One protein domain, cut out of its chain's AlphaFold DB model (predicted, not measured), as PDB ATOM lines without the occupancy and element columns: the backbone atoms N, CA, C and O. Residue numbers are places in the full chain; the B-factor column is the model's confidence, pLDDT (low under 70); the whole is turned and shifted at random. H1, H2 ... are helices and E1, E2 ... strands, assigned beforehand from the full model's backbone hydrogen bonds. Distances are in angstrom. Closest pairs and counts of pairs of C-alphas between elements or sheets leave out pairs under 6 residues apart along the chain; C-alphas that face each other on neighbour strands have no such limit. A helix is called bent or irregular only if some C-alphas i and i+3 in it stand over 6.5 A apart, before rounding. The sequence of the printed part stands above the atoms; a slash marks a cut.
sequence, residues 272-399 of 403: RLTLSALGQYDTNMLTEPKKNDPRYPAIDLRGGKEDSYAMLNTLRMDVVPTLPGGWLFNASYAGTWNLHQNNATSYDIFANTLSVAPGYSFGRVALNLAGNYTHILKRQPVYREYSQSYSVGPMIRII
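What this domain is: This is residues 272 to 399 of the 403 residues of an uncharacterized protein of Syntrophus sp. (in: Bacteria) (UniProt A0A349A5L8). One long, narrow wall of six antiparallel strands, twisted and curled, makes the body, and its strands run along the longest axis. Beside the strands at one end sits the small helix H1, and at that same end the long loop of residues 283 to 307 reaches out beyond the sheet and adds to the length. The printed part has 128 residues, with the named elements E1 E2 E3 H1 E4 E5 E6 along the chain; the sheet's order is E1 - E2 - E3 - E4 - E5 - E6, and the class is mostly strand. The whole is extended, with a radius of gyration of the C-alphas of 21.5 A and spans of 72 by 30 by 27 A.

How they stand to each other: Begin at the edge strand E1, residues 272 to 282, and look at its antiparallel neighbour E2, residues 308 to 319: N 274 and O 316 are 2.8 A apart, within hydrogen-bond range. E3, residues 327 to 340, pairs next, with N 315 and O 335 at 2.8 A. These three form a meander, each strand the antiparallel neighbour of the one before. E4, residues 349 to 361, is antiparallel to E3 at 169 degrees, with N 334 and O 353 at 2.8 A. E5, residues 365 to 380, follows with N 352 and O 375 at 2.8 A, then the other edge strand E6, residues 382 to 398, with N 372 and O 391 at 2.8 A; E4 E5 E6 are a second meander. E6 bends by 59 degrees at residue 394. Look for H1, residues 342 to 347, on the sheet and at the sheet's level, with a height over the sheet of 1.6 A; its closest C-alphas to E5 are those of Ser 346 and Arg 379, 5.5 A apart. H1 is irregular: C-alphas 343 and 346 are 7.3 A apart, and 0 of 2 O i to N i+4 pairs are within hydrogen-bond range, against 1 of 3 O i to N i+3 pairs. E1 and E6 are apart.

Where its parts are: Find C-alpha 272 at (-11.842, -14.888, 10.657); from there E1 runs 32.1 A. E2 is 35.9 A long, E3 43.2 A and E4 37.5 A. E5 runs 46.9 A from C-alpha 365 at (2.929, -11.780, -9.862). E6, 45.8 A, ends at C-alpha 398 at (-1.432, -10.772, -11.637). H1 measures 10.9 A.

The domain as a whole: The two C-alphas farthest apart are those of Pro 294 and Gly 325, 73.0 A. The printed part has no cut. The link from E1 to E2, 25 residues, is long. Look for pLDDT under 70 at residues 282 to 307, 343 to 344 and 346; the mean of the printed part is 82.1.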
ATOM      1  N   ARG A 272     -10.479 -15.396  10.838       91.69
ATOM      2  CA  ARG A 272     -11.842 -14.888  10.657       91.69
ATOM      3  C   ARG A 272     -12.836 -16.029  10.791       91.69
ATOM      4  O   ARG A 272     -12.666 -17.074  10.172       91.69
ATOM      5  N   LEU A 273     -13.872 -15.810  11.592       94.38
ATOM      6  CA  LEU A 273     -14.975 -16.744  11.787       94.38
ATOM      7  C   LEU A 273     -16.263 -16.078  11.307       94.38
ATOM      8  O   LEU A 273     -16.603 -14.988  11.761       94.38
ATOM      9  N   THR A 274     -16.964 -16.734  10.387       93.62
ATOM     10  CA  THR A 274     -18.250 -16.284   9.850       93.62
ATOM     11  C   THR A 274     -19.290 -17.362  10.097       93.62
ATOM     12  O   THR A 274     -19.112 -18.503   9.677       93.62
ATOM     13  N   LEU A 275     -20.383 -16.997  10.760       96.12
ATOM     14  CA  LEU A 275     -21.573 -17.829  10.886       96.12
ATOM     15  C   LEU A 275     -22.700 -17.169  10.092       96.12
ATOM     16  O   LEU A 275     -22.922 -15.964  10.198       96.12
ATOM     17  N   SER A 276     -23.396 -17.941   9.270       94.25
ATOM     18  CA  SER A 276     -24.520 -17.466   8.466       94.25
ATOM     19  C   SER A 276     -25.660 -18.468   8.543       94.25
ATOM     20  O   SER A 276     -25.425 -19.670   8.457       94.25
ATOM     21  N   ALA A 277     -26.883 -17.969   8.689       93.56
ATOM     22  CA  ALA A 277     -28.109 -18.755   8.655       93.56
ATOM     23  C   ALA A 277     -29.091 -18.056   7.714       93.56
ATOM     24  O   ALA A 277     -29.428 -16.889   7.913       93.56
ATOM     25  N   LEU A 278     -29.516 -18.759   6.671       90.38
ATOM     26  CA  LEU A 278     -30.421 -18.257   5.647       90.38
ATOM     27  C   LEU A 278     -31.662 -19.147   5.605       90.38
ATOM     28  O   LEU A 278     -31.583 -20.312   5.225       90.38
ATOM     29  N   GLY A 279     -32.807 -18.580   5.980       89.50
ATOM     30  CA  GLY A 279     -34.105 -19.225   5.820       89.50
ATOM     31  C   GLY A 279     -34.620 -19.078   4.393       89.50
ATOM     32  O   GLY A 279     -34.571 -17.993   3.812       89.50
ATOM     33  N   GLN A 280     -35.134 -20.162   3.839       81.88
ATOM     34  CA  GLN A 280     -35.784 -20.221   2.540       81.88
ATOM     35  C   GLN A 280     -37.158 -20.851   2.728       81.88
ATOM     36  O   GLN A 280     -37.317 -21.792   3.500       81.88
ATOM     37  N   TYR A 281     -38.157 -20.321   2.037       81.81
ATOM     38  CA  TYR A 281     -39.498 -20.884   2.023       81.81
ATOM     39  C   TYR A 281     -39.903 -21.071   0.567       81.81
ATOM     40  O   TYR A 281     -39.950 -20.097  -0.191       81.81
ATOM     41  N   ASP A 282     -40.144 -22.317   0.183       68.25
ATOM     42  CA  ASP A 282     -40.621 -22.678  -1.146       68.25
ATOM     43  C   ASP A 282     -42.049 -23.217  -1.034       68.25
ATOM     44  O   ASP A 282     -42.378 -23.947  -0.106       68.25
ATOM     45  N   THR A 283     -42.902 -22.844  -1.983       68.75
ATOM     46  CA  THR A 283     -44.314 -23.261  -2.034       68.75
ATOM     47  C   THR A 283     -44.567 -24.407  -3.019       68.75
ATOM     48  O   THR A 283     -45.706 -24.858  -3.125       68.75
ATOM     49  N   ASN A 284     -43.536 -24.869  -3.743       63.00
ATOM     50  CA  ASN A 284     -43.640 -25.877  -4.806       63.00
ATOM     51  C   ASN A 284     -42.515 -26.938  -4.731       63.00
ATOM     52  O   ASN A 284     -41.886 -27.245  -5.745       63.00
ATOM     53  N   MET A 285     -42.241 -27.517  -3.555       59.22
ATOM     54  CA  MET A 285     -41.001 -28.291  -3.353       59.22
ATOM     55  C   MET A 285     -41.029 -29.775  -3.787       59.22
ATOM     56  O   MET A 285     -40.017 -30.455  -3.640       59.22
ATOM     57  N   LEU A 286     -42.112 -30.306  -4.374       53.97
ATOM     58  CA  LEU A 286     -42.134 -31.677  -4.918       53.97
ATOM     59  C   LEU A 286     -42.919 -31.790  -6.237       53.97
ATOM     60  O   LEU A 286     -44.138 -31.659  -6.279       53.97
ATOM     61  N   THR A 287     -42.206 -32.148  -7.309       46.44
ATOM     62  CA  THR A 287     -42.714 -33.057  -8.352       46.44
ATOM     63  C   THR A 287     -41.895 -34.336  -8.253       46.44
ATOM     64  O   THR A 287     -41.056 -34.639  -9.093       46.44
ATOM     65  N   GLU A 288     -42.102 -35.094  -7.177       44.03
ATOM     66  CA  GLU A 288     -41.836 -36.522  -7.295       44.03
ATOM     67  C   GLU A 288     -42.852 -37.100  -8.265       44.03
ATOM     68  O   GLU A 288     -43.989 -36.647  -8.296       44.03
ATOM     69  N   PRO A 289     -42.486 -38.098  -9.048       40.75
ATOM     70  CA  PRO A 289     -43.456 -38.890  -9.753       40.75
ATOM     71  C   PRO A 289     -44.671 -39.476  -8.935       40.75
ATOM     72  O   PRO A 289     -44.500 -39.836  -7.778       40.75
ATOM     73  N   LYS A 290     -45.905 -39.593  -9.516       42.75
ATOM     74  CA  LYS A 290     -47.124 -40.421  -9.190       42.75
ATOM     75  C   LYS A 290     -47.240 -41.712 -10.018       42.75
ATOM     76  O   LYS A 290     -47.536 -41.659 -11.208       42.75
ATOM     77  N   LYS A 291     -47.137 -42.883  -9.398       40.78
ATOM     78  CA  LYS A 291     -47.224 -44.157 -10.125       40.78
ATOM     79  C   LYS A 291     -48.652 -44.315 -10.655       40.78
ATOM     80  O   LYS A 291     -49.589 -44.294  -9.861       40.78
ATOM     81  N   ASN A 292     -48.799 -44.440 -11.979       47.03
ATOM     82  CA  ASN A 292     -50.053 -44.605 -12.743       47.03
ATOM     83  C   ASN A 292     -50.973 -43.364 -12.924       47.03
ATOM     84  O   ASN A 292     -52.164 -43.423 -12.630       47.03
ATOM     85  N   ASP A 293     -50.428 -42.275 -13.489       48.78
ATOM     86  CA  ASP A 293     -51.098 -41.261 -14.348       48.78
ATOM     87  C   ASP A 293     -51.869 -41.855 -15.558       48.78
ATOM     88  O   ASP A 293     -51.174 -42.150 -16.531       48.78
ATOM     89  N   PRO A 294     -53.212 -42.033 -15.630       51.41
ATOM     90  CA  PRO A 294     -53.858 -42.571 -16.841       51.41
ATOM     91  C   PRO A 294     -53.645 -41.722 -18.107       51.41
ATOM     92  O   PRO A 294     -53.841 -42.215 -19.216       51.41
ATOM     93  N   ARG A 295     -53.257 -40.447 -17.958       51.00
ATOM     94  CA  ARG A 295     -52.944 -39.529 -19.069       51.00
ATOM     95  C   ARG A 295     -51.468 -39.559 -19.483       51.00
ATOM     96  O   ARG A 295     -51.159 -39.131 -20.590       51.00
ATOM     97  N   TYR A 296     -50.581 -40.075 -18.626       50.50
ATOM     98  CA  TYR A 296     -49.130 -40.169 -18.843       50.50
ATOM     99  C   TYR A 296     -48.561 -41.428 -18.153       50.50
ATOM    100  O   TYR A 296     -47.859 -41.322 -17.149       50.50
ATOM    101  N   PRO A 297     -48.826 -42.642 -18.669       48.75
ATOM    102  CA  PRO A 297     -48.472 -43.903 -17.998       48.75
ATOM    103  C   PRO A 297     -46.958 -44.149 -17.847       48.75
ATOM    104  O   PRO A 297     -46.556 -45.059 -17.130       48.75
ATOM    105  N   ALA A 298     -46.121 -43.335 -18.500       45.38
ATOM    106  CA  ALA A 298     -44.659 -43.388 -18.427       45.38
ATOM    107  C   ALA A 298     -44.036 -42.289 -17.543       45.38
ATOM    108  O   ALA A 298     -42.834 -42.336 -17.283       45.38
ATOM    109  N   ILE A 299     -44.819 -41.296 -17.100       44.03
ATOM    110  CA  ILE A 299     -44.336 -40.197 -16.261       44.03
ATOM    111  C   ILE A 299     -45.245 -40.112 -15.055       44.03
ATOM    112  O   ILE A 299     -46.343 -39.562 -15.049       44.03
ATOM    113  N   ASP A 300     -44.730 -40.706 -14.009       41.84
ATOM    114  CA  ASP A 300     -45.264 -40.647 -12.679       41.84
ATOM    115  C   ASP A 300     -45.088 -39.107 -12.322       41.84
ATOM    116  O   ASP A 300     -44.009 -38.564 -12.527       41.84
ATOM    117  N   LEU A 301     -46.134 -38.310 -11.945       45.69
ATOM    118  CA  LEU A 301     -46.055 -36.953 -11.275       45.69
ATOM    119  C   LEU A 301     -47.031 -36.727 -10.066       45.69
ATOM    120  O   LEU A 301     -48.222 -36.466 -10.251       45.69
ATOM    121  N   ARG A 302     -46.565 -36.779  -8.804       46.47
ATOM    122  CA  ARG A 302     -47.235 -36.309  -7.568       46.47
ATOM    123  C   ARG A 302     -47.320 -34.791  -7.577       46.47
ATOM    124  O   ARG A 302     -46.414 -34.090  -7.160       46.47
ATOM    125  N   GLY A 303     -48.482 -34.291  -7.991       45.19
ATOM    126  CA  GLY A 303     -48.941 -32.960  -7.614       45.19
ATOM    127  C   GLY A 303     -49.358 -32.935  -6.143       45.19
ATOM    128  O   GLY A 303     -50.468 -33.359  -5.815       45.19
ATOM    129  N   GLY A 304     -48.472 -32.444  -5.282       48.06
ATOM    130  CA  GLY A 304     -48.790 -31.952  -3.947       48.06
ATOM    131  C   GLY A 304     -48.317 -30.505  -3.854       48.06
ATOM    132  O   GLY A 304     -47.182 -30.210  -4.212       48.06
ATOM    133  N   LYS A 305     -49.181 -29.584  -3.410       52.44
ATOM    134  CA  LYS A 305     -48.709 -28.288  -2.908       52.44
ATOM    135  C   LYS A 305     -48.088 -28.557  -1.542       52.44
ATOM    136  O   LYS A 305     -48.774 -28.436  -0.534       52.44
ATOM    137  N   GLU A 306     -46.850 -29.031  -1.533       57.38
ATOM    138  CA  GLU A 306     -46.050 -29.049  -0.315       57.38
ATOM    139  C   GLU A 306     -45.231 -27.763  -0.286       57.38
ATOM    140  O   GLU A 306     -44.358 -27.532  -1.131       57.38
ATOM    141  N   ASP A 307     -45.570 -26.907   0.670       66.31
ATOM    142  CA  ASP A 307     -44.708 -25.831   1.104       66.31
ATOM    143  C   ASP A 307     -43.685 -26.370   2.104       66.31
ATOM    144  O   ASP A 307     -43.970 -27.221   2.951       66.31
ATOM    145  N   SER A 308     -42.448 -25.908   1.974       71.25
ATOM    146  CA  SER A 308     -41.360 -26.352   2.829       71.25
ATOM    147  C   SER A 308     -40.450 -25.193   3.176       71.25
ATOM    148  O   SER A 308     -40.094 -24.355   2.342       71.25
ATOM    149  N   TYR A 309     -40.080 -25.161   4.448       80.00
ATOM    150  CA  TYR A 309     -39.044 -24.291   4.955       80.00
ATOM    151  C   TYR A 309     -37.708 -25.035   4.932       80.00
ATOM    152  O   TYR A 309     -37.613 -26.177   5.392       80.00
ATOM    153  N   ALA A 310     -36.676 -24.370   4.430       82.56
ATOM    154  CA  ALA A 310     -35.307 -24.851   4.422       82.56
ATOM    155  C   ALA A 310     -34.386 -23.834   5.097       82.56
ATOM    156  O   ALA A 310     -34.557 -22.624   4.945       82.56
ATOM    157  N   MET A 311     -33.391 -24.308   5.840       87.06
ATOM    158  CA  MET A 311     -32.341 -23.460   6.401       87.06
ATOM    159  C   MET A 311     -30.998 -23.827   5.801       87.06
ATOM    160  O   MET A 311     -30.466 -24.900   6.085       87.06
ATOM    161  N   LEU A 312     -30.414 -22.893   5.056       87.56
ATOM    162  CA  LEU A 312     -29.028 -22.964   4.629       87.56
ATOM    163  C   LEU A 312     -28.152 -22.275   5.669       87.56
ATOM    164  O   LEU A 312     -28.174 -21.054   5.823       87.56
ATOM    165  N   ASN A 313     -27.351 -23.059   6.364       93.31
ATOM    166  CA  ASN A 313     -26.420 -22.556   7.356       93.31
ATOM    167  C   ASN A 313     -24.993 -22.747   6.859       93.31
ATOM    168  O   ASN A 313     -24.686 -23.714   6.161       93.31
ATOM    169  N   THR A 314     -24.108 -21.820   7.198       94.38
ATOM    170  CA  THR A 314     -22.688 -21.906   6.862       94.38
ATOM    171  C   THR A 314     -21.855 -21.432   8.038       94.38
ATOM    172  O   THR A 314     -22.030 -20.316   8.524       94.38
ATOM    173  N   LEU A 315     -20.927 -22.279   8.467       96.88
ATOM    174  CA  LEU A 315     -19.810 -21.911   9.323       96.88
ATOM    175  C   LEU A 315     -18.558 -21.856   8.457       96.88
ATOM    176  O   LEU A 315     -18.189 -22.850   7.834       96.88
ATOM    177  N   ARG A 316     -17.886 -20.711   8.446       96.31
ATOM    178  CA  ARG A 316     -16.640 -20.511   7.717       96.31
ATOM    179  C   ARG A 316     -15.549 -20.012   8.650       96.31
ATOM    180  O   ARG A 316     -15.761 -19.075   9.415       96.31
ATOM    181  N   MET A 317     -14.383 -20.630   8.556       97.50
ATOM    182  CA  MET A 317     -13.159 -20.229   9.231       97.50
ATOM    183  C   MET A 317     -12.099 -19.946   8.174       97.50
ATOM    184  O   MET A 317     -11.756 -20.847   7.421       97.50
ATOM    185  N   ASP A 318     -11.569 -18.729   8.124       95.69
ATOM    186  CA  ASP A 318     -10.474 -18.351   7.227       95.69
ATOM    187  C   ASP A 318      -9.226 -18.001   8.051       95.69
ATOM    188  O   ASP A 318      -9.302 -17.214   8.994       95.69
ATOM    189  N   VAL A 319      -8.081 -18.561   7.666       95.94
ATOM    190  CA  VAL A 319      -6.750 -18.300   8.221       95.94
ATOM    191  C   VAL A 319      -5.885 -17.657   7.134       95.94
ATOM    192  O   VAL A 319      -5.517 -18.310   6.159       95.94
ATOM    193  N   VAL A 320      -5.582 -16.370   7.279       93.06
ATOM    194  CA  VAL A 320      -4.816 -15.559   6.319       93.06
ATOM    195  C   VAL A 320      -3.768 -14.731   7.078       93.06
ATOM    196  O   VAL A 320      -3.992 -13.554   7.353       93.06
ATOM    197  N   PRO A 321      -2.647 -15.338   7.508       90.50
ATOM    198  CA  PRO A 321      -1.597 -14.636   8.227       90.50
ATOM    199  C   PRO A 321      -0.785 -13.727   7.302       90.50
ATOM    200  O   PRO A 321      -0.519 -14.057   6.146       90.50
ATOM    201  N   THR A 322      -0.309 -12.613   7.852       83.12
ATOM    202  CA  THR A 322       0.706 -11.773   7.209       83.12
ATOM    203  C   THR A 322       2.083 -12.381   7.461       83.12
ATOM    204  O   THR A 322       2.527 -12.456   8.607       83.12
ATOM    205  N   LEU A 323       2.758 -12.831   6.402       87.62
ATOM    206  CA  LEU A 323       4.076 -13.466   6.472       87.62
ATOM    207  C   LEU A 323       5.170 -12.528   5.925       87.62
ATOM    208  O   LEU A 323       4.897 -11.719   5.035       87.62
ATOM    209  N   PRO A 324       6.410 -12.609   6.440       84.25
ATOM    210  CA  PRO A 324       7.524 -11.820   5.921       84.25
ATOM    211  C   PRO A 324       7.950 -12.296   4.526       84.25
ATOM    212  O   PRO A 324       7.674 -13.425   4.130       84.25
ATOM    213  N   GLY A 325       8.681 -11.453   3.792       83.62
ATOM    214  CA  GLY A 325       9.442 -11.886   2.615       83.62
ATOM    215  C   GLY A 325       8.606 -12.435   1.459       83.62
ATOM    216  O   GLY A 325       8.998 -13.425   0.866       83.62
ATOM    217  N   GLY A 326       7.449 -11.835   1.155       88.81
ATOM    218  CA  GLY A 326       6.629 -12.193  -0.013       88.81
ATOM    219  C   GLY A 326       5.852 -13.509   0.105       88.81
ATOM    220  O   GLY A 326       5.048 -13.810  -0.777       88.81
ATOM    221  N   TRP A 327       6.035 -14.274   1.181       94.12
ATOM    222  CA  TRP A 327       5.283 -15.497   1.436       94.12
ATOM    223  C   TRP A 327       3.787 -15.213   1.599       94.12
ATOM    224  O   TRP A 327       3.379 -14.253   2.252       94.12
ATOM    225  N   LEU A 328       2.962 -16.074   1.008       93.31
ATOM    226  CA  LEU A 328       1.507 -16.007   1.071       93.31
ATOM    227  C   LEU A 328       0.974 -17.319   1.639       93.31
ATOM    228  O   LEU A 328       1.411 -18.401   1.244       93.31
ATOM    229  N   PHE A 329      -0.012 -17.235   2.522       94.75
ATOM    230  CA  PHE A 329      -0.704 -18.413   3.021       94.75
ATOM    231  C   PHE A 329      -2.175 -18.105   3.238       94.75
ATOM    232  O   PHE A 329      -2.523 -17.154   3.935       94.75
ATOM    233  N   ASN A 330      -3.030 -18.945   2.666       94.56
ATOM    234  CA  ASN A 330      -4.461 -18.904   2.894       94.56
ATOM    235  C   ASN A 330      -4.922 -20.322   3.227       94.56
ATOM    236  O   ASN A 330      -4.639 -21.249   2.469       94.56
ATOM    237  N   ALA A 331      -5.666 -20.486   4.309       97.19
ATOM    238  CA  ALA A 331      -6.406 -21.707   4.581       97.19
ATOM    239  C   ALA A 331      -7.841 -21.357   4.953       97.19
ATOM    240  O   ALA A 331      -8.089 -20.328   5.577       97.19
ATOM    241  N   SER A 332      -8.798 -22.192   4.575       97.31
ATOM    242  CA  SER A 332     -10.179 -22.019   4.998       97.31
ATOM    243  C   SER A 332     -10.880 -23.345   5.202       97.31
ATOM    244  O   SER A 332     -10.666 -24.293   4.454       97.31
ATOM    245  N   TYR A 333     -11.766 -23.376   6.184       97.94
ATOM    246  CA  TYR A 333     -12.735 -24.437   6.385       97.94
ATOM    247  C   TYR A 333     -14.139 -23.858   6.220       97.94
ATOM    248  O   TYR A 333     -14.445 -22.814   6.795       97.94
ATOM    249  N   ALA A 334     -14.991 -24.528   5.453       97.19
ATOM    250  CA  ALA A 334     -16.395 -24.180   5.295       97.19
ATOM    251  C   ALA A 334     -17.264 -25.419   5.522       97.19
ATOM    252  O   ALA A 334     -17.208 -26.373   4.746       97.19
ATOM    253  N   GLY A 335     -18.062 -25.393   6.585       96.75
ATOM    254  CA  GLY A 335     -19.138 -26.344   6.828       96.75
ATOM    255  C   GLY A 335     -20.459 -25.720   6.404       96.75
ATOM    256  O   GLY A 335     -20.843 -24.683   6.945       96.75
ATOM    257  N   THR A 336     -21.154 -26.337   5.458       94.25
ATOM    258  CA  THR A 336     -22.461 -25.883   4.977       94.25
ATOM    259  C   THR A 336     -23.483 -26.980   5.198       94.25
ATOM    260  O   THR A 336     -23.251 -28.129   4.823       94.25
ATOM    261  N   TRP A 337     -24.622 -26.631   5.787       90.62
ATOM    262  CA  TRP A 337     -25.695 -27.585   6.024       90.62
ATOM    263  C   TRP A 337     -27.050 -27.028   5.653       90.62
ATOM    264  O   TRP A 337     -27.405 -25.913   6.042       90.62
ATOM    265  N   ASN A 338     -27.787 -27.828   4.890       87.06
ATOM    266  CA  ASN A 338     -29.155 -27.536   4.509       87.06
ATOM    267  C   ASN A 338     -30.102 -28.452   5.285       87.06
ATOM    268  O   ASN A 338     -29.927 -29.670   5.261       87.06
ATOM    269  N   LEU A 339     -31.060 -27.851   5.988       83.88
ATOM    270  CA  LEU A 339     -32.051 -28.550   6.802       83.88
ATOM    271  C   LEU A 339     -33.445 -28.211   6.286       83.88
ATOM    272  O   LEU A 339     -33.870 -27.062   6.404       83.88
ATOM    273  N   HIS A 340     -34.151 -29.201   5.755       82.25
ATOM    274  CA  HIS A 340     -35.519 -29.063   5.270       82.25
ATOM    275  C   HIS A 340     -36.526 -29.596   6.290       82.25
ATOM    276  O   HIS A 340     -36.258 -30.538   7.042       82.25
ATOM    277  N   GLN A 341     -37.718 -29.005   6.293       79.06
ATOM    278  CA  GLN A 341     -38.870 -29.527   7.025       79.06
ATOM    279  C   GLN A 341     -39.627 -30.589   6.205       79.06
ATOM    280  O   GLN A 341     -39.426 -30.744   4.997       79.06
ATOM    281  N   ASN A 342     -40.533 -31.312   6.868       71.56
ATOM    282  CA  ASN A 342     -41.462 -32.271   6.258       71.56
ATOM    283  C   ASN A 342     -40.756 -33.414   5.489       71.56
ATOM    284  O   ASN A 342     -39.722 -33.933   5.917       71.56
ATOM    285  N   ASN A 343     -41.329 -33.839   4.360       63.56
ATOM    286  CA  ASN A 343     -40.862 -34.976   3.562       63.56
ATOM    287  C   ASN A 343     -39.606 -34.667   2.722       63.56
ATOM    288  O   ASN A 343     -39.066 -35.560   2.072       63.56
ATOM    289  N   ALA A 344     -39.097 -33.432   2.768       66.62
ATOM    290  CA  ALA A 344     -37.940 -32.983   1.991       66.62
ATOM    291  C   ALA A 344     -36.579 -33.264   2.668       66.62
ATOM    292  O   ALA A 344     -35.530 -32.893   2.147       66.62
ATOM    293  N   THR A 345     -36.555 -33.960   3.809       70.94
ATOM    294  CA  THR A 345     -35.302 -34.277   4.530       70.94
ATOM    295  C   THR A 345     -34.335 -35.170   3.743       70.94
ATOM    296  O   THR A 345     -33.144 -35.208   4.045       70.94
ATOM    297  N   SER A 346     -34.804 -35.856   2.697       68.69
ATOM    298  CA  SER A 346     -33.962 -36.608   1.755       68.69
ATOM    299  C   SER A 346     -33.043 -35.718   0.901       68.69
ATOM    300  O   SER A 346     -32.128 -36.230   0.245       68.69
ATOM    301  N   TYR A 347     -33.261 -34.399   0.917       74.00
ATOM    302  CA  TYR A 347     -32.435 -33.379   0.267       74.00
ATOM    303  C   TYR A 347     -31.466 -32.683   1.235       74.00
ATOM    304  O   TYR A 347     -30.687 -31.832   0.800       74.00
ATOM    305  N   ASP A 348     -31.473 -33.044   2.524       84.81
ATOM    306  CA  ASP A 348     -30.531 -32.491   3.497       84.81
ATOM    307  C   ASP A 348     -29.104 -32.928   3.154       84.81
ATOM    308  O   ASP A 348     -28.801 -34.117   2.976       84.81
ATOM    309  N   ILE A 349     -28.218 -31.941   3.078       88.69
ATOM    310  CA  ILE A 349     -26.807 -32.117   2.754       88.69
ATOM    311  C   ILE A 349     -25.973 -31.448   3.840       88.69
ATOM    312  O   ILE A 349     -26.263 -30.322   4.245       88.69
ATOM    313  N   PHE A 350     -24.909 -32.129   4.257       92.69
ATOM    314  CA  PHE A 350     -23.845 -31.590   5.093       92.69
ATOM    315  C   PHE A 350     -22.531 -31.638   4.305       92.69
ATOM    316  O   PHE A 350     -21.984 -32.715   4.065       92.69
ATOM    317  N   ALA A 351     -22.042 -30.483   3.862       94.06
ATOM    318  CA  ALA A 351     -20.828 -30.353   3.064       94.06
ATOM    319  C   ALA A 351     -19.704 -29.729   3.894       94.06
ATOM    320  O   ALA A 351     -19.873 -28.660   4.475       94.06
ATOM    321  N   ASN A 352     -18.542 -30.376   3.908       96.75
ATOM    322  CA  ASN A 352     -17.333 -29.895   4.569       96.75
ATOM    323  C   ASN A 352     -16.280 -29.630   3.508       96.75
ATOM    324  O   ASN A 352     -15.884 -30.557   2.807       96.75
ATOM    325  N   THR A 353     -15.824 -28.390   3.395       96.75
ATOM    326  CA  THR A 353     -14.782 -27.994   2.449       96.75
ATOM    327  C   THR A 353     -13.566 -27.485   3.200       96.75
ATOM    328  O   THR A 353     -13.675 -26.558   3.999       96.75
ATOM    329  N   LEU A 354     -12.410 -28.079   2.929       97.94
ATOM    330  CA  LEU A 354     -11.105 -27.612   3.370       97.94
ATOM    331  C   LEU A 354     -10.342 -27.078   2.159       97.94
ATOM    332  O   LEU A 354     -10.202 -27.776   1.157       97.94
ATOM    333  N   SER A 355      -9.812 -25.868   2.272       97.19
ATOM    334  CA  SER A 355      -8.997 -25.229   1.243       97.19
ATOM    335  C   SER A 355      -7.684 -24.759   1.846       97.19
ATOM    336  O   SER A 355      -7.679 -24.169   2.926       97.19
ATOM    337  N   VAL A 356      -6.572 -24.987   1.153       97.75
ATOM    338  CA  VAL A 356      -5.234 -24.548   1.569       97.75
ATOM    339  C   VAL A 356      -4.471 -24.074   0.336       97.75
ATOM    340  O   VAL A 356      -4.477 -24.739  -0.694       97.75
ATOM    341  N   ALA A 357      -3.827 -22.914   0.416       96.75
ATOM    342  CA  ALA A 357      -3.147 -22.291  -0.714       96.75
ATOM    343  C   ALA A 357      -1.860 -21.558  -0.286       96.75
ATOM    344  O   ALA A 357      -1.846 -20.320  -0.250       96.75
ATOM    345  N   PRO A 358      -0.766 -22.277   0.034       96.81
ATOM    346  CA  PRO A 358       0.552 -21.666   0.177       96.81
ATOM    347  C   PRO A 358       0.997 -21.032  -1.142       96.81
ATOM    348  O   PRO A 358       0.606 -21.470  -2.229       96.81
ATOM    349  N   GLY A 359       1.819 -19.995  -1.061       95.62
ATOM    350  CA  GLY A 359       2.337 -19.321  -2.237       95.62
ATOM    351  C   GLY A 359       3.433 -18.313  -1.936       95.62
ATOM    352  O   GLY A 359       3.829 -18.112  -0.788       95.62
ATOM    353  N   TYR A 360       3.899 -17.663  -2.994       95.88
ATOM    354  CA  TYR A 360       4.930 -16.639  -2.936       95.88
ATOM    355  C   TYR A 360       4.623 -15.512  -3.925       95.88
ATOM    356  O   TYR A 360       4.146 -15.750  -5.039       95.88
ATOM    357  N   SER A 361       4.890 -14.279  -3.506       93.62
ATOM    358  CA  SER A 361       4.723 -13.064  -4.295       93.62
ATOM    359  C   SER A 361       6.063 -12.555  -4.816       93.62
ATOM    360  O   SER A 361       6.973 -12.248  -4.050       93.62
ATOM    361  N   PHE A 362       6.145 -12.382  -6.130       93.06
ATOM    362  CA  PHE A 362       7.256 -11.773  -6.863       93.06
ATOM    363  C   PHE A 362       6.937 -10.310  -7.221       93.06
ATOM    364  O   PHE A 362       7.234  -9.826  -8.314       93.06
ATOM    365  N   GLY A 363       6.247  -9.602  -6.322       87.25
ATOM    366  CA  GLY A 363       5.789  -8.230  -6.538       87.25
ATOM    367  C   GLY A 363       4.478  -8.183  -7.319       87.25
ATOM    368  O   GLY A 363       3.406  -8.230  -6.723       87.25
ATOM    369  N   ARG A 364       4.545  -8.082  -8.653       88.62
ATOM    370  CA  ARG A 364       3.343  -7.983  -9.515       88.62
ATOM    371  C   ARG A 364       2.694  -9.327  -9.837       88.62
ATOM    372  O   ARG A 364       1.566  -9.363 -10.320       88.62
ATOM    373  N   VAL A 365       3.403 -10.422  -9.590       92.88
ATOM    374  CA  VAL A 365       2.929 -11.780  -9.862       92.88
ATOM    375  C   VAL A 365       3.007 -12.582  -8.577       92.88
ATOM    376  O   VAL A 365       4.050 -12.609  -7.931       92.88
ATOM    377  N   ALA A 366       1.921 -13.255  -8.218       93.44
ATOM    378  CA  ALA A 366       1.888 -14.204  -7.118       93.44
ATOM    379  C   ALA A 366       1.550 -15.599  -7.640       93.44
ATOM    380  O   ALA A 366       0.636 -15.761  -8.454       93.44
ATOM    381  N   LEU A 367       2.278 -16.599  -7.149       95.44
ATOM    382  CA  LEU A 367       2.046 -18.008  -7.442       95.44
ATOM    383  C   LEU A 367       1.569 -18.705  -6.168       95.44
ATOM    384  O   LEU A 367       2.226 -18.611  -5.133       95.44
ATOM    385  N   ASN A 368       0.456 -19.426  -6.246       95.19
ATOM    386  CA  ASN A 368      -0.059 -20.263  -5.166       95.19
ATOM    387  C   ASN A 368      -0.241 -21.700  -5.658       95.19
ATOM    388  O   ASN A 368      -0.642 -21.912  -6.799       95.19
ATOM    389  N   LEU A 369      -0.018 -22.681  -4.787       96.38
ATOM    390  CA  LEU A 369      -0.460 -24.057  -5.006       96.38
ATOM    391  C   LEU A 369      -1.749 -24.256  -4.212       96.38
ATOM    392  O   LEU A 369      -1.702 -24.401  -2.994       96.38
ATOM    393  N   ALA A 370      -2.895 -24.194  -4.882       95.44
ATOM    394  CA  ALA A 370      -4.194 -24.272  -4.229       95.44
ATOM    395  C   ALA A 370      -4.693 -25.716  -4.203       95.44
ATOM    396  O   ALA A 370      -4.823 -26.345  -5.251       95.44
ATOM    397  N   GLY A 371      -4.986 -26.217  -3.007       96.81
ATOM    398  CA  GLY A 371      -5.655 -27.485  -2.764       96.81
ATOM    399  C   GLY A 371      -7.039 -27.259  -2.160       96.81
ATOM    400  O   GLY A 371      -7.180 -26.461  -1.236       96.81
ATOM    401  N   ASN A 372      -8.047 -27.972  -2.659       96.19
ATOM    402  CA  ASN A 372      -9.388 -28.018  -2.081       96.19
ATOM    403  C   ASN A 372      -9.823 -29.471  -1.908       96.19
ATOM    404  O   ASN A 372      -9.619 -30.280  -2.812       96.19
ATOM    405  N   TYR A 373     -10.465 -29.777  -0.789       97.38
ATOM    406  CA  TYR A 373     -11.107 -31.053  -0.505       97.38
ATOM    407  C   TYR A 373     -12.525 -30.795  -0.005       97.38
ATOM    408  O   TYR A 373     -12.699 -30.067   0.972       97.38
ATOM    409  N   THR A 374     -13.523 -31.401  -0.641       96.62
ATOM    410  CA  THR A 374     -14.928 -31.292  -0.240       96.62
ATOM    411  C   THR A 374     -15.512 -32.676   0.005       96.62
ATOM    412  O   THR A 374     -15.528 -33.514  -0.896       96.62
ATOM    413  N   HIS A 375     -16.032 -32.892   1.213       96.62
ATOM    414  CA  HIS A 375     -16.731 -34.103   1.627       96.62
ATOM    415  C   HIS A 375     -18.204 -33.794   1.887       96.62
ATOM    416  O   HIS A 375     -18.533 -32.972   2.748       96.62
ATOM    417  N   ILE A 376     -19.086 -34.450   1.137       93.25
ATOM    418  CA  ILE A 376     -20.528 -34.225   1.172       93.25
ATOM    419  C   ILE A 376     -21.215 -35.458   1.744       93.25
ATOM    420  O   ILE A 376     -21.132 -36.548   1.173       93.25
ATOM    421  N   LEU A 377     -21.950 -35.261   2.833       91.50
ATOM    422  CA  LEU A 377     -22.885 -36.233   3.383       91.50
ATOM    423  C   LEU A 377     -24.301 -35.861   2.946       91.50
ATOM    424  O   LEU A 377     -24.684 -34.693   3.013       91.50
ATOM    425  N   LYS A 378     -25.097 -36.851   2.552       90.19
ATOM    426  CA  LYS A 378     -26.520 -36.683   2.242       90.19
ATOM    427  C   LYS A 378     -27.354 -37.512   3.207       90.19
ATOM    428  O   LYS A 378     -26.984 -38.638   3.550       90.19
ATOM    429  N   ARG A 379     -28.481 -36.969   3.653       83.94
ATOM    430  CA  ARG A 379     -29.383 -37.662   4.573       83.94
ATOM    431  C   ARG A 379     -30.310 -38.621   3.828       83.94
ATOM    432  O   ARG A 379     -31.107 -38.202   2.996       83.94
ATOM    433  N   GLN A 380     -30.236 -39.907   4.167       72.69
ATOM    434  CA  GLN A 380     -31.182 -40.941   3.739       72.69
ATOM    435  C   GLN A 380     -31.297 -42.034   4.819       72.69
ATOM    436  O   GLN A 380     -30.372 -42.827   5.008       72.69
ATOM    437  N   PRO A 381     -32.467 -42.198   5.457       78.12
ATOM    438  CA  PRO A 381     -32.822 -41.733   6.829       78.12
ATOM    439  C   PRO A 381     -31.714 -41.237   7.791       78.12
ATOM    440  O   PRO A 381     -32.015 -40.473   8.707       78.12
ATOM    441  N   VAL A 382     -30.451 -41.624   7.599       84.50
ATOM    442  CA  VAL A 382     -29.272 -41.165   8.359       84.50
ATOM    443  C   VAL A 382     -28.290 -40.504   7.384       84.50
ATOM    444  O   VAL A 382     -28.357 -40.766   6.183       84.50
ATOM    445  N   TYR A 383     -27.386 -39.640   7.849       87.56
ATOM    446  CA  TYR A 383     -26.338 -39.085   6.984       87.56
ATOM    447  C   TYR A 383     -25.371 -40.179   6.531       87.56
ATOM    448  O   TYR A 383     -24.807 -40.900   7.354       87.56
ATOM    449  N   ARG A 384     -25.182 -40.287   5.217       89.38
ATOM    450  CA  ARG A 384     -24.198 -41.171   4.588       89.38
ATOM    451  C   ARG A 384     -23.361 -40.384   3.599       89.38
ATOM    452  O   ARG A 384     -23.801 -39.349   3.095       89.38
ATOM    453  N   GLU A 385     -22.161 -40.880   3.335       92.69
ATOM    454  CA  GLU A 385     -21.300 -40.320   2.301       92.69
ATOM    455  C   GLU A 385     -22.034 -40.295   0.957       92.69
ATOM    456  O   GLU A 385     -22.601 -41.298   0.523       92.69
ATOM    457  N   TYR A 386     -22.054 -39.118   0.334       89.75
ATOM    458  CA  TYR A 386     -22.639 -38.905  -0.985       89.75
ATOM    459  C   TYR A 386     -21.560 -38.697  -2.040       89.75
ATOM    460  O   TYR A 386     -21.637 -39.271  -3.123       89.75
ATOM    461  N   SER A 387     -20.556 -37.871  -1.734       92.88
ATOM    462  CA  SER A 387     -19.414 -37.663  -2.625       92.88
ATOM    463  C   SER A 387     -18.213 -37.094  -1.881       92.88
ATOM    464  O   SER A 387     -18.354 -36.381  -0.881       92.88
ATOM    465  N   GLN A 388     -17.035 -37.363  -2.431       95.19
ATOM    466  CA  GLN A 388     -15.786 -36.706  -2.084       95.19
ATOM    467  C   GLN A 388     -15.182 -36.124  -3.361       95.19
ATOM    468  O   GLN A 388     -15.215 -36.755  -4.419       95.19
ATOM    469  N   SER A 389     -14.630 -34.919  -3.275       93.94
ATOM    470  CA  SER A 389     -13.918 -34.293  -4.386       93.94
ATOM    471  C   SER A 389     -12.659 -33.613  -3.878       93.94
ATOM    472  O   SER A 389     -12.647 -33.037  -2.790       93.94
ATOM    473  N   TYR A 390     -11.592 -33.691  -4.664       95.69
ATOM    474  CA  TYR A 390     -10.349 -32.993  -4.392       95.69
ATOM    475  C   TYR A 390      -9.831 -32.340  -5.667       95.69
ATOM    476  O   TYR A 390     -10.019 -32.845  -6.772       95.69
ATOM    477  N   SER A 391      -9.180 -31.196  -5.511       94.75
ATOM    478  CA  SER A 391      -8.486 -30.507  -6.595       94.75
ATOM    479  C   SER A 391      -7.196 -29.926  -6.053       94.75
ATOM    480  O   SER A 391      -7.173 -29.397  -4.944       94.75
ATOM    481  N   VAL A 392      -6.124 -30.037  -6.828       96.50
ATOM    482  CA  VAL A 392      -4.853 -29.377  -6.543       96.50
ATOM    483  C   VAL A 392      -4.363 -28.773  -7.843       96.50
ATOM    484  O   VAL A 392      -4.338 -29.450  -8.870       96.50
ATOM    485  N   GLY A 393      -3.988 -27.501  -7.815       94.94
ATOM    486  CA  GLY A 393      -3.497 -26.840  -9.012       94.94
ATOM    487  C   GLY A 393      -2.759 -25.540  -8.727       94.94
ATOM    488  O   GLY A 393      -2.973 -24.905  -7.686       94.94
ATOM    489  N   PRO A 394      -1.874 -25.129  -9.647       95.62
ATOM    490  CA  PRO A 394      -1.247 -23.825  -9.572       95.62
ATOM    491  C   PRO A 394      -2.286 -22.730  -9.841       95.62
ATOM    492  O   PRO A 394      -3.105 -22.829 -10.752       95.62
ATOM    493  N   MET A 395      -2.216 -21.652  -9.070       92.31
ATOM    494  CA  MET A 395      -2.934 -20.410  -9.321       92.31
ATOM    495  C   MET A 395      -1.929 -19.280  -9.506       92.31
ATOM    496  O   MET A 395      -1.099 -19.028  -8.633       92.31
ATOM    497  N   ILE A 396      -2.040 -18.579 -10.631       92.69
ATOM    498  CA  ILE A 396      -1.250 -17.386 -10.932       92.69
ATOM    499  C   ILE A 396      -2.163 -16.175 -10.763       92.69
ATOM    500  O   ILE A 396      -3.230 -16.102 -11.372       92.69
ATOM    501  N   ARG A 397      -1.746 -15.219  -9.934       88.75
ATOM    502  CA  ARG A 397      -2.434 -13.937  -9.753       88.75
ATOM    503  C   ARG A 397      -1.544 -12.808 -10.248       88.75
ATOM    504  O   ARG A 397      -0.416 -12.662  -9.783       88.75
ATOM    505  N   ILE A 398      -2.070 -12.003 -11.166       88.88
ATOM    506  CA  ILE A 398      -1.432 -10.772 -11.637       88.88
ATOM    507  C   ILE A 398      -2.057  -9.619 -10.856       88.88
ATOM    508  O   ILE A 398      -3.263  -9.383 -10.941       88.88
ATOM    509  N   ILE A 399      -1.245  -8.936 -10.056       76.81
ATOM    510  CA  ILE A 399      -1.677  -7.805  -9.237       76.81
ATOM    511  C   ILE A 399      -1.537  -6.550 -10.102       76.81
ATOM    512  O   ILE A 399      -0.429  -6.173 -10.489       76.81
TER     513      ILE A 399